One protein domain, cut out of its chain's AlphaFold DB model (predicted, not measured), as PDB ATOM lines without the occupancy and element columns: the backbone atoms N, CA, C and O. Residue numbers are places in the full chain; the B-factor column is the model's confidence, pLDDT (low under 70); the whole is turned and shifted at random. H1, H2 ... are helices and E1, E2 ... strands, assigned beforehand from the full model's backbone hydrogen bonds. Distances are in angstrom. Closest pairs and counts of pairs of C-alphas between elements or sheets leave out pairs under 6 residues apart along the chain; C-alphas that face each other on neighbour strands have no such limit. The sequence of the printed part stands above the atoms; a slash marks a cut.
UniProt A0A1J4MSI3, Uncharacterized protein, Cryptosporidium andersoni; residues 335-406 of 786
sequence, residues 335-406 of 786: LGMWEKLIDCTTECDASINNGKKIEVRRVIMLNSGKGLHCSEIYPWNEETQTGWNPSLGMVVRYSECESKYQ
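AT A GLANCE: This is residues 335 to 406 of the 786 residues of an uncharacterized protein of Cryptosporidium andersoni (UniProt A0A1J4MSI3). Little here is regular structure: a strongly twisted sheet of four strands, E1, E2, E5 and E4, forms a narrow slab, with the loop of residues 367 to 373 sticking out at one end and the long link of residues 343 to 355 at the other end. The printed part has 72 residues, under half in named elements, mostly strand: E1, E2, E3, H1, E4, E5; the antiparallel sheet runs E1, E2, E5, E4. It is a loose rod, 48 by 21 by 17 A, with a radius of gyration of the C-alphas of 14.1 A.

HOW THE PARTS SIT: E1, residues 339 to 342, and E2, residues 356 to 361, form a hairpin, with N 339 and O 360 within hydrogen-bond range at 2.8 A. E2 runs on into E3, residues 363 to 365, at 7 degrees. H1, residues 374 to 377, only grazes the sheet and is too short for an O i to N i+4 pair. E4, residues 386 to 389, and E5, residues 394 to 400, form a hairpin, with N 389 and O 394 at 2.9 A. E5 neighbours E2, with N 357 and O 399 at 2.8 A.

IN THESE COORDINATES: C-alpha 339 begins E1 at (122.708, 63.338, 115.330). E5, 19.7 A long, ends at C-alpha 400 (132.346, 74.957, 112.892).

THE WHOLE: The printed part has no cut. Residues 346, 347 and 353 have pLDDT under 70.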
ATOM      1  N   LEU A 335     121.333  54.598 106.445       89.06
ATOM      2  CA  LEU A 335     121.727  55.506 107.521       89.06
ATOM      3  C   LEU A 335     120.518  56.184 108.168       89.06
ATOM      4  O   LEU A 335     119.525  56.464 107.500       89.06
ATOM      5  N   GLY A 336     120.648  56.510 109.452       86.38
ATOM      6  CA  GLY A 336     119.693  57.341 110.176       86.38
ATOM      7  C   GLY A 336     119.819  58.839 109.892       86.38
ATOM      8  O   GLY A 336     120.557  59.293 109.011       86.38
ATOM      9  N   MET A 337     119.075  59.618 110.677       89.12
ATOM     10  CA  MET A 337     119.153  61.081 110.678       89.12
ATOM     11  C   MET A 337     120.521  61.565 111.192       89.12
ATOM     12  O   MET A 337     121.288  60.801 111.775       89.12
ATOM     13  N   TRP A 338     120.836  62.842 110.954       89.00
ATOM     14  CA  TRP A 338     122.009  63.475 111.564       89.00
ATOM     15  C   TRP A 338     121.771  63.695 113.059       89.00
ATOM     16  O   TRP A 338     120.784  64.315 113.448       89.00
ATOM     17  N   GLU A 339     122.708  63.230 113.875       84.38
ATOM     18  CA  GLU A 339     122.708  63.338 115.330       84.38
ATOM     19  C   GLU A 339     123.946  64.122 115.786       84.38
ATOM     20  O   GLU A 339     125.027  64.006 115.203       84.38
ATOM     21  N   LYS A 340     123.796  64.942 116.829       82.12
ATOM     22  CA  LYS A 340     124.886  65.741 117.399       82.12
ATOM     23  C   LYS A 340     125.705  64.851 118.338       82.12
ATOM     24  O   LYS A 340     125.173  64.409 119.352       82.12
ATOM     25  N   LEU A 341     126.965  64.572 118.001       75.50
ATOM     26  CA  LEU A 341     127.847  63.747 118.837       75.50
ATOM     27  C   LEU A 341     128.595  64.607 119.860       75.50
ATOM     28  O   LEU A 341     128.629  64.268 121.038       75.50
ATOM     29  N   ILE A 342     129.187  65.718 119.406       75.06
ATOM     30  CA  ILE A 342     129.906  66.674 120.258       75.06
ATOM     31  C   ILE A 342     129.603  68.101 119.786       75.06
ATOM     32  O   ILE A 342     129.751  68.421 118.605       75.06
ATOM     33  N   ASP A 343     129.212  68.965 120.724       73.94
ATOM     34  CA  ASP A 343     128.923  70.387 120.505       73.94
ATOM     35  C   ASP A 343     130.124  71.175 119.948       73.94
ATOM     36  O   ASP A 343     129.967  71.976 119.027       73.94
ATOM     37  N   CYS A 344     131.313  70.930 120.501       81.00
ATOM     38  CA  CYS A 344     132.609  71.382 120.005       81.00
ATOM     39  C   CYS A 344     133.720  70.515 120.616       81.00
ATOM     40  O   CYS A 344     133.621  70.144 121.784       81.00
ATOM     41  N   THR A 345     134.800  70.229 119.883       71.62
ATOM     42  CA  THR A 345     135.990  69.539 120.425       71.62
ATOM     43  C   THR A 345     136.792  70.365 121.442       71.62
ATOM     44  O   THR A 345     137.746  69.855 122.024       71.62
ATOM     45  N   THR A 346     136.423  71.629 121.666       65.44
ATOM     46  CA  THR A 346     137.092  72.569 122.577       65.44
ATOM     47  C   THR A 346     136.061  73.389 123.352       65.44
ATOM     48  O   THR A 346     135.162  73.971 122.748       65.44
ATOM     49  N   GLU A 347     136.205  73.492 124.674       69.19
ATOM     50  CA  GLU A 347     135.278  74.248 125.540       69.19
ATOM     51  C   GLU A 347     135.413  75.778 125.392       69.19
ATOM     52  O   GLU A 347     134.493  76.526 125.724       69.19
ATOM     53  N   CYS A 348     136.550  76.241 124.874       74.31
ATOM     54  CA  CYS A 348     136.912  77.641 124.674       74.31
ATOM     55  C   CYS A 348     138.033  77.747 123.618       74.31
ATOM     56  O   CYS A 348     138.640  76.741 123.240       74.31
ATOM     57  N   ASP A 349     138.280  78.957 123.107       77.12
ATOM     58  CA  ASP A 349     139.241  79.269 122.039       77.12
ATOM     59  C   ASP A 349     139.112  78.375 120.787       77.12
ATOM     60  O   ASP A 349     140.107  78.035 120.138       77.12
ATOM     61  N   ALA A 350     137.883  77.993 120.413       79.06
ATOM     62  CA  ALA A 350     137.626  77.109 119.270       79.06
ATOM     63  C   ALA A 350     138.222  77.637 117.953       79.06
ATOM     64  O   ALA A 350     138.804  76.868 117.189       79.06
ATOM     65  N   SER A 351     138.153  78.950 117.714       77.12
ATOM     66  CA  SER A 351     138.699  79.593 116.508       77.12
ATOM     67  C   SER A 351     140.234  79.599 116.444       77.12
ATOM     68  O   SER A 351     140.787  79.805 115.370       77.12
ATOM     69  N   ILE A 352     140.924  79.378 117.571       76.06
ATOM     70  CA  ILE A 352     142.396  79.329 117.661       76.06
ATOM     71  C   ILE A 352     142.890  77.875 117.704       76.06
ATOM     72  O   ILE A 352     143.919  77.539 117.124       76.06
ATOM     73  N   ASN A 353     142.147  76.989 118.371       66.88
ATOM     74  CA  ASN A 353     142.499  75.578 118.562       66.88
ATOM     75  C   ASN A 353     141.895  74.638 117.498       66.88
ATOM     76  O   ASN A 353     141.883  73.426 117.703       66.88
ATOM     77  N   ASN A 354     141.386  75.171 116.380       75.00
ATOM     78  CA  ASN A 354     140.694  74.419 115.322       75.00
ATOM     79  C   ASN A 354     139.532  73.544 115.840       75.00
ATOM     80  O   ASN A 354     139.317  72.426 115.369       75.00
ATOM     81  N   GLY A 355     138.766  74.067 116.799       77.75
ATOM     82  CA  GLY A 355     137.587  73.408 117.349       77.75
ATOM     83  C   GLY A 355     136.556  73.086 116.263       77.75
ATOM     84  O   GLY A 355     136.191  73.947 115.457       77.75
ATOM     85  N   LYS A 356     136.064  71.843 116.251       80.38
ATOM     86  CA  LYS A 356     135.002  71.381 115.347       80.38
ATOM     87  C   LYS A 356     133.827  70.812 116.132       80.38
ATOM     88  O   LYS A 356     134.003  70.076 117.099       80.38
ATOM     89  N   LYS A 357     132.618  71.125 115.681       82.94
ATOM     90  CA  LYS A 357     131.384  70.441 116.063       82.94
ATOM     91  C   LYS A 357     131.302  69.129 115.282       82.94
ATOM     92  O   LYS A 357     131.507  69.133 114.065       82.94
ATOM     93  N   ILE A 358     130.985  68.027 115.962       83.12
ATOM     94  CA  ILE A 358     130.905  66.689 115.360       83.12
ATOM     95  C   ILE A 358     129.448  66.234 115.294       83.12
ATOM     96  O   ILE A 358     128.768  66.119 116.316       83.12
ATOM     97  N   GLU A 359     128.989  65.927 114.086       86.75
ATOM     98  CA  GLU A 359     127.696  65.296 113.825       86.75
ATOM     99  C   GLU A 359     127.901  63.948 113.138       86.75
ATOM    100  O   GLU A 359     128.883  63.741 112.422       86.75
ATOM    101  N   VAL A 360     126.979  63.016 113.356       88.44
ATOM    102  CA  VAL A 360     127.085  61.640 112.864       88.44
ATOM    103  C   VAL A 360     125.758  61.111 112.338       88.44
ATOM    104  O   VAL A 360     124.692  61.582 112.724       88.44
ATOM    105  N   ARG A 361     125.816  60.093 111.478       85.88
ATOM    106  CA  ARG A 361     124.685  59.215 111.167       85.88
ATOM    107  C   ARG A 361     125.023  57.797 111.598       85.88
ATOM    108  O   ARG A 361     125.974  57.204 111.084       85.88
ATOM    109  N   ARG A 362     124.221  57.243 112.509       83.44
ATOM    110  CA  ARG A 362     124.255  55.813 112.834       83.44
ATOM    111  C   ARG A 362     123.774  54.988 111.637       83.44
ATOM    112  O   ARG A 362     122.883  55.410 110.897       83.44
ATOM    113  N   VAL A 363     124.367  53.811 111.451       87.56
ATOM    114  CA  VAL A 363     123.898  52.818 110.477       87.56
ATOM    115  C   VAL A 363     122.651  52.141 111.052       87.56
ATOM    116  O   VAL A 363     122.709  51.592 112.148       87.56
ATOM    117  N   ILE A 364     121.529  52.192 110.331       86.12
ATOM    118  CA  ILE A 364     120.282  51.503 110.706       86.12
ATOM    119  C   ILE A 364     120.295  50.066 110.177       86.12
ATOM    120  O   ILE A 364     119.927  49.140 110.894       86.12
ATOM    121  N   MET A 365     120.766  49.867 108.942       82.31
ATOM    122  CA  MET A 365     121.056  48.540 108.396       82.31
ATOM    123  C   MET A 365     122.393  48.551 107.660       82.31
ATOM    124  O   MET A 365     122.616  49.367 106.764       82.31
ATOM    125  N   LEU A 366     123.268  47.619 108.042       78.62
ATOM    126  CA  LEU A 366     124.461  47.261 107.276       78.62
ATOM    127  C   LEU A 366     124.060  46.616 105.944       78.62
ATOM    128  O   LEU A 366     122.913  46.201 105.754       78.62
ATOM    129  N   ASN A 367     125.007  46.524 105.014       83.19
ATOM    130  CA  ASN A 367     124.740  45.899 103.729       83.19
ATOM    131  C   ASN A 367     124.598  44.369 103.832       83.19
ATOM    132  O   ASN A 367     125.168  43.713 104.702       83.19
ATOM    133  N   SER A 368     123.830  43.796 102.908       80.00
ATOM    134  CA  SER A 368     123.592  42.358 102.788       80.00
ATOM    135  C   SER A 368     123.541  41.943 101.316       80.00
ATOM    136  O   SER A 368     123.259  42.760 100.433       80.00
ATOM    137  N   GLY A 369     123.837  40.671 101.037       80.88
ATOM    138  CA  GLY A 369     123.955  40.154  99.673       80.88
ATOM    139  C   GLY A 369     125.028  40.909  98.882       80.88
ATOM    140  O   GLY A 369     126.168  41.015  99.321       80.88
ATOM    141  N   LYS A 370     124.648  41.447  97.719       81.12
ATOM    142  CA  LYS A 370     125.468  42.322  96.860       81.12
ATOM    143  C   LYS A 370     125.183  43.823  97.054       81.12
ATOM    144  O   LYS A 370     125.429  44.607  96.143       81.12
ATOM    145  N   GLY A 371     124.588  44.227  98.177       84.56
ATOM    146  CA  GLY A 371     124.390  45.644  98.489       84.56
ATOM    147  C   GLY A 371     125.711  46.356  98.792       84.56
ATOM    148  O   GLY A 371     126.606  45.761  99.391       84.56
ATOM    149  N   LEU A 372     125.826  47.627  98.404       86.81
ATOM    150  CA  LEU A 372     127.042  48.428  98.608       86.81
ATOM    151  C   LEU A 372     127.242  48.757 100.094       86.81
ATOM    152  O   LEU A 372     126.275  49.073 100.802       86.81
ATOM    153  N   HIS A 373     128.490  48.694 100.569       86.94
ATOM    154  CA  HIS A 373     128.828  49.034 101.952       86.94
ATOM    155  C   HIS A 373     128.747  50.551 102.194       86.94
ATOM    156  O   HIS A 373     128.888  51.365 101.281       86.94
ATOM    157  N   CYS A 374     128.551  50.958 103.450       85.12
ATOM    158  CA  CYS A 374     128.395  52.364 103.826       85.12
ATOM    159  C   CYS A 374     129.577  53.248 103.379       85.12
ATOM    160  O   CYS A 374     129.370  54.399 103.004       85.12
ATOM    161  N   SER A 375     130.798  52.700 103.371       88.25
ATOM    162  CA  SER A 375     132.019  53.385 102.915       88.25
ATOM    163  C   SER A 375     132.092  53.616 101.405       88.25
ATOM    164  O   SER A 375     132.799  54.516 100.967       88.25
ATOM    165  N   GLU A 376     131.396  52.801 100.611       88.81
ATOM    166  CA  GLU A 376     131.347  52.913  99.147       88.81
ATOM    167  C   GLU A 376     130.290  53.935  98.711       88.81
ATOM    168  O   GLU A 376     130.487  54.665  97.745       88.81
ATOM    169  N   ILE A 377     129.174  54.009  99.449       89.69
ATOM    170  CA  ILE A 377     128.090  54.977  99.210       89.69
ATOM    171  C   ILE A 377     128.470  56.371  99.737       89.69
ATOM    172  O   ILE A 377     128.093  57.381  99.145       89.69
ATOM    173  N   TYR A 378     129.218  56.432 100.843       90.19
ATOM    174  CA  TYR A 378     129.617  57.670 101.516       90.19
ATOM    175  C   TYR A 378     131.138  57.715 101.761       90.19
ATOM    176  O   TYR A 378     131.567  57.692 102.920       90.19
ATOM    177  N   PRO A 379     131.976  57.766 100.708       90.44
ATOM    178  CA  PRO A 379     133.421  57.934 100.859       90.44
ATOM    179  C   PRO A 379     133.762  59.253 101.572       90.44
ATOM    180  O   PRO A 379     132.943  60.172 101.635       90.44
ATOM    181  N   TRP A 380     134.975  59.353 102.120       89.75
ATOM    182  CA  TRP A 380     135.440  60.588 102.755       89.75
ATOM    183  C   TRP A 380     135.644  61.703 101.721       89.75
ATOM    184  O   TRP A 380     136.340  61.509 100.727       89.75
ATOM    185  N   ASN A 381     135.045  62.868 101.967       89.94
ATOM    186  CA  ASN A 381     135.213  64.082 101.179       89.94
ATOM    187  C   ASN A 381     135.891  65.159 102.044       89.94
ATOM    188  O   ASN A 381     135.362  65.570 103.081       89.94
ATOM    189  N   GLU A 382     137.074  65.601 101.617       85.25
ATOM    190  CA  GLU A 382     137.912  66.543 102.366       85.25
ATOM    191  C   GLU A 382     137.427  67.998 102.275       85.25
ATOM    192  O   GLU A 382     137.620  68.755 103.224       85.25
ATOM    193  N   GLU A 383     136.754  68.387 101.189       86.44
ATOM    194  CA  GLU A 383     136.224  69.746 100.998       86.44
ATOM    195  C   GLU A 383     135.048  70.021 101.945       86.44
ATOM    196  O   GLU A 383     134.990  71.058 102.604       86.44
ATOM    197  N   THR A 384     134.116  69.069 102.050       84.94
ATOM    198  CA  THR A 384     132.944  69.155 102.933       84.94
ATOM    199  C   THR A 384     133.225  68.668 104.352       84.94
ATOM    200  O   THR A 384     132.390  68.873 105.232       84.94
ATOM    201  N   GLN A 385     134.369  68.010 104.580       88.38
ATOM    202  CA  GLN A 385     134.717  67.327 105.831       88.38
ATOM    203  C   GLN A 385     133.625  66.334 106.282       88.38
ATOM    204  O   GLN A 385     133.253  66.265 107.461       88.38
ATOM    205  N   THR A 386     133.084  65.570 105.324       89.50
ATOM    206  CA  THR A 386     132.040  64.563 105.568       89.50
ATOM    207  C   THR A 386     132.346  63.230 104.905       89.50
ATOM    208  O   THR A 386     132.840  63.199 103.782       89.50
ATOM    209  N   GLY A 387     131.920  62.136 105.530       88.69
ATOM    210  CA  GLY A 387     131.941  60.801 104.934       88.69
ATOM    211  C   GLY A 387     132.101  59.702 105.976       88.69
ATOM    212  O   GLY A 387     131.993  59.940 107.179       88.69
ATOM    213  N   TRP A 388     132.329  58.479 105.517       89.06
ATOM    214  CA  TRP A 388     132.542  57.316 106.369       89.06
ATOM    215  C   TRP A 388     133.834  57.419 107.184       89.06
ATOM    216  O   TRP A 388     134.914  57.609 106.628       89.06
ATOM    217  N   ASN A 389     133.729  57.225 108.499       84.31
ATOM    218  CA  ASN A 389     134.864  57.064 109.400       84.31
ATOM    219  C   ASN A 389     135.017  55.568 109.750       84.31
ATOM    220  O   ASN A 389     134.163  55.034 110.467       84.31
ATOM    221  N   PRO A 390     136.084  54.882 109.288       77.62
ATOM    222  CA  PRO A 390     136.287  53.456 109.552       77.62
ATOM    223  C   PRO A 390     136.363  53.099 111.040       77.62
ATOM    224  O   PRO A 390     135.824  52.072 111.439       77.62
ATOM    225  N   SER A 391     136.973  53.956 111.863       74.75
ATOM    226  CA  SER A 391     137.174  53.717 113.300       74.75
ATOM    227  C   SER A 391     135.895  53.867 114.128       74.75
ATOM    228  O   SER A 391     135.811  53.315 115.220       74.75
ATOM    229  N   LEU A 392     134.907  54.615 113.624       72.62
ATOM    230  CA  LEU A 392     133.602  54.803 114.272       72.62
ATOM    231  C   LEU A 392     132.482  53.961 113.639       72.62
ATOM    232  O   LEU A 392     131.380  53.932 114.179       72.62
ATOM    233  N   GLY A 393     132.726  53.303 112.498       81.44
ATOM    234  CA  GLY A 393     131.718  52.505 111.787       81.44
ATOM    235  C   GLY A 393     130.485  53.309 111.352       81.44
ATOM    236  O   GLY A 393     129.382  52.767 111.279       81.44
ATOM    237  N   MET A 394     130.647  54.619 111.137       85.69
ATOM    238  CA  MET A 394     129.559  55.588 110.974       85.69
ATOM    239  C   MET A 394     129.961  56.702 109.999       85.69
ATOM    240  O   MET A 394     131.145  56.986 109.812       85.69
ATOM    241  N   VAL A 395     128.973  57.369 109.393       88.19
ATOM    242  CA  VAL A 395     129.221  58.584 108.597       88.19
ATOM    243  C   VAL A 395     129.289  59.790 109.529       88.19
ATOM    244  O   VAL A 395     128.397  59.990 110.351       88.19
ATOM    245  N   VAL A 396     130.344  60.588 109.393       89.44
ATOM    246  CA  VAL A 396     130.674  61.741 110.238       89.44
ATOM    247  C   VAL A 396     130.623  63.023 109.402       89.44
ATOM    248  O   VAL A 396     130.860  62.996 108.193       89.44
ATOM    249  N   ARG A 397     130.324  64.147 110.053       89.25
ATOM    250  CA  ARG A 397     130.488  65.512 109.545       89.25
ATOM    251  C   ARG A 397     131.199  66.359 110.594       89.25
ATOM    252  O   ARG A 397     130.709  66.476 111.719       89.25
ATOM    253  N   TYR A 398     132.293  67.004 110.202       86.94
ATOM    254  CA  TYR A 398     132.857  68.115 110.965       86.94
ATOM    255  C   TYR A 398     132.242  69.433 110.494       86.94
ATOM    256  O   TYR A 398     132.038  69.661 109.306       86.94
ATOM    257  N   SER A 399     131.934  70.311 111.439       87.31
ATOM    258  CA  SER A 399     131.409  71.656 111.187       87.31
ATOM    259  C   SER A 399     132.028  72.647 112.171       87.31
ATOM    260  O   SER A 399     132.737  72.247 113.098       87.31
ATOM    261  N   GLU A 400     131.831  73.944 111.966       88.88
ATOM    262  CA  GLU A 400     132.346  74.957 112.892       88.88
ATOM    263  C   GLU A 400     131.581  74.954 114.220       88.88
ATOM    264  O   GLU A 400     130.395  74.616 114.281       88.88
ATOM    265  N   CYS A 401     132.271  75.312 115.302       84.94
ATOM    266  CA  CYS A 401     131.664  75.371 116.625       84.94
ATOM    267  C   CYS A 401     130.783  76.608 116.806       84.94
ATOM    268  O   CYS A 401     131.130  77.712 116.380       84.94
ATOM    269  N   GLU A 402     129.680  76.424 117.535       85.19
ATOM    270  CA  GLU A 402     128.807  77.506 117.991       85.19
ATOM    271  C   GLU A 402     129.613  78.600 118.718       85.19
ATOM    272  O   GLU A 402     130.513  78.302 119.507       85.19
ATOM    273  N   SER A 403     129.259  79.872 118.502       84.50
ATOM    274  CA  SER A 403     130.019  81.046 118.974       84.50
ATOM    275  C   SER A 403     130.267  81.095 120.488       84.50
ATOM    276  O   SER A 403     131.210  81.743 120.940       84.50
ATOM    277  N   LYS A 404     129.482  80.356 121.284       81.19
ATOM    278  CA  LYS A 404     129.706  80.161 122.725       81.19
ATOM    279  C   LYS A 404     131.093  79.569 123.051       81.19
ATOM    280  O   LYS A 404     131.663  79.958 124.064       81.19
ATOM    281  N   TYR A 405     131.655  78.734 122.169       76.50
ATOM    282  CA  TYR A 405     132.981  78.099 122.301       76.50
ATOM    283  C   TYR A 405     134.138  78.911 121.699       76.50
ATOM    284  O   TYR A 405     135.301  78.546 121.845       76.50
ATOM    285  N   GLN A 406     133.842  80.008 120.999       78.44
ATOM    286  CA  GLN A 406     134.855  80.857 120.356       78.44
ATOM    287  C   GLN A 406     135.433  81.918 121.315       78.44
ATOM    288  O   GLN A 406     136.328  82.669 120.938       78.44
TER     289      GLN A 406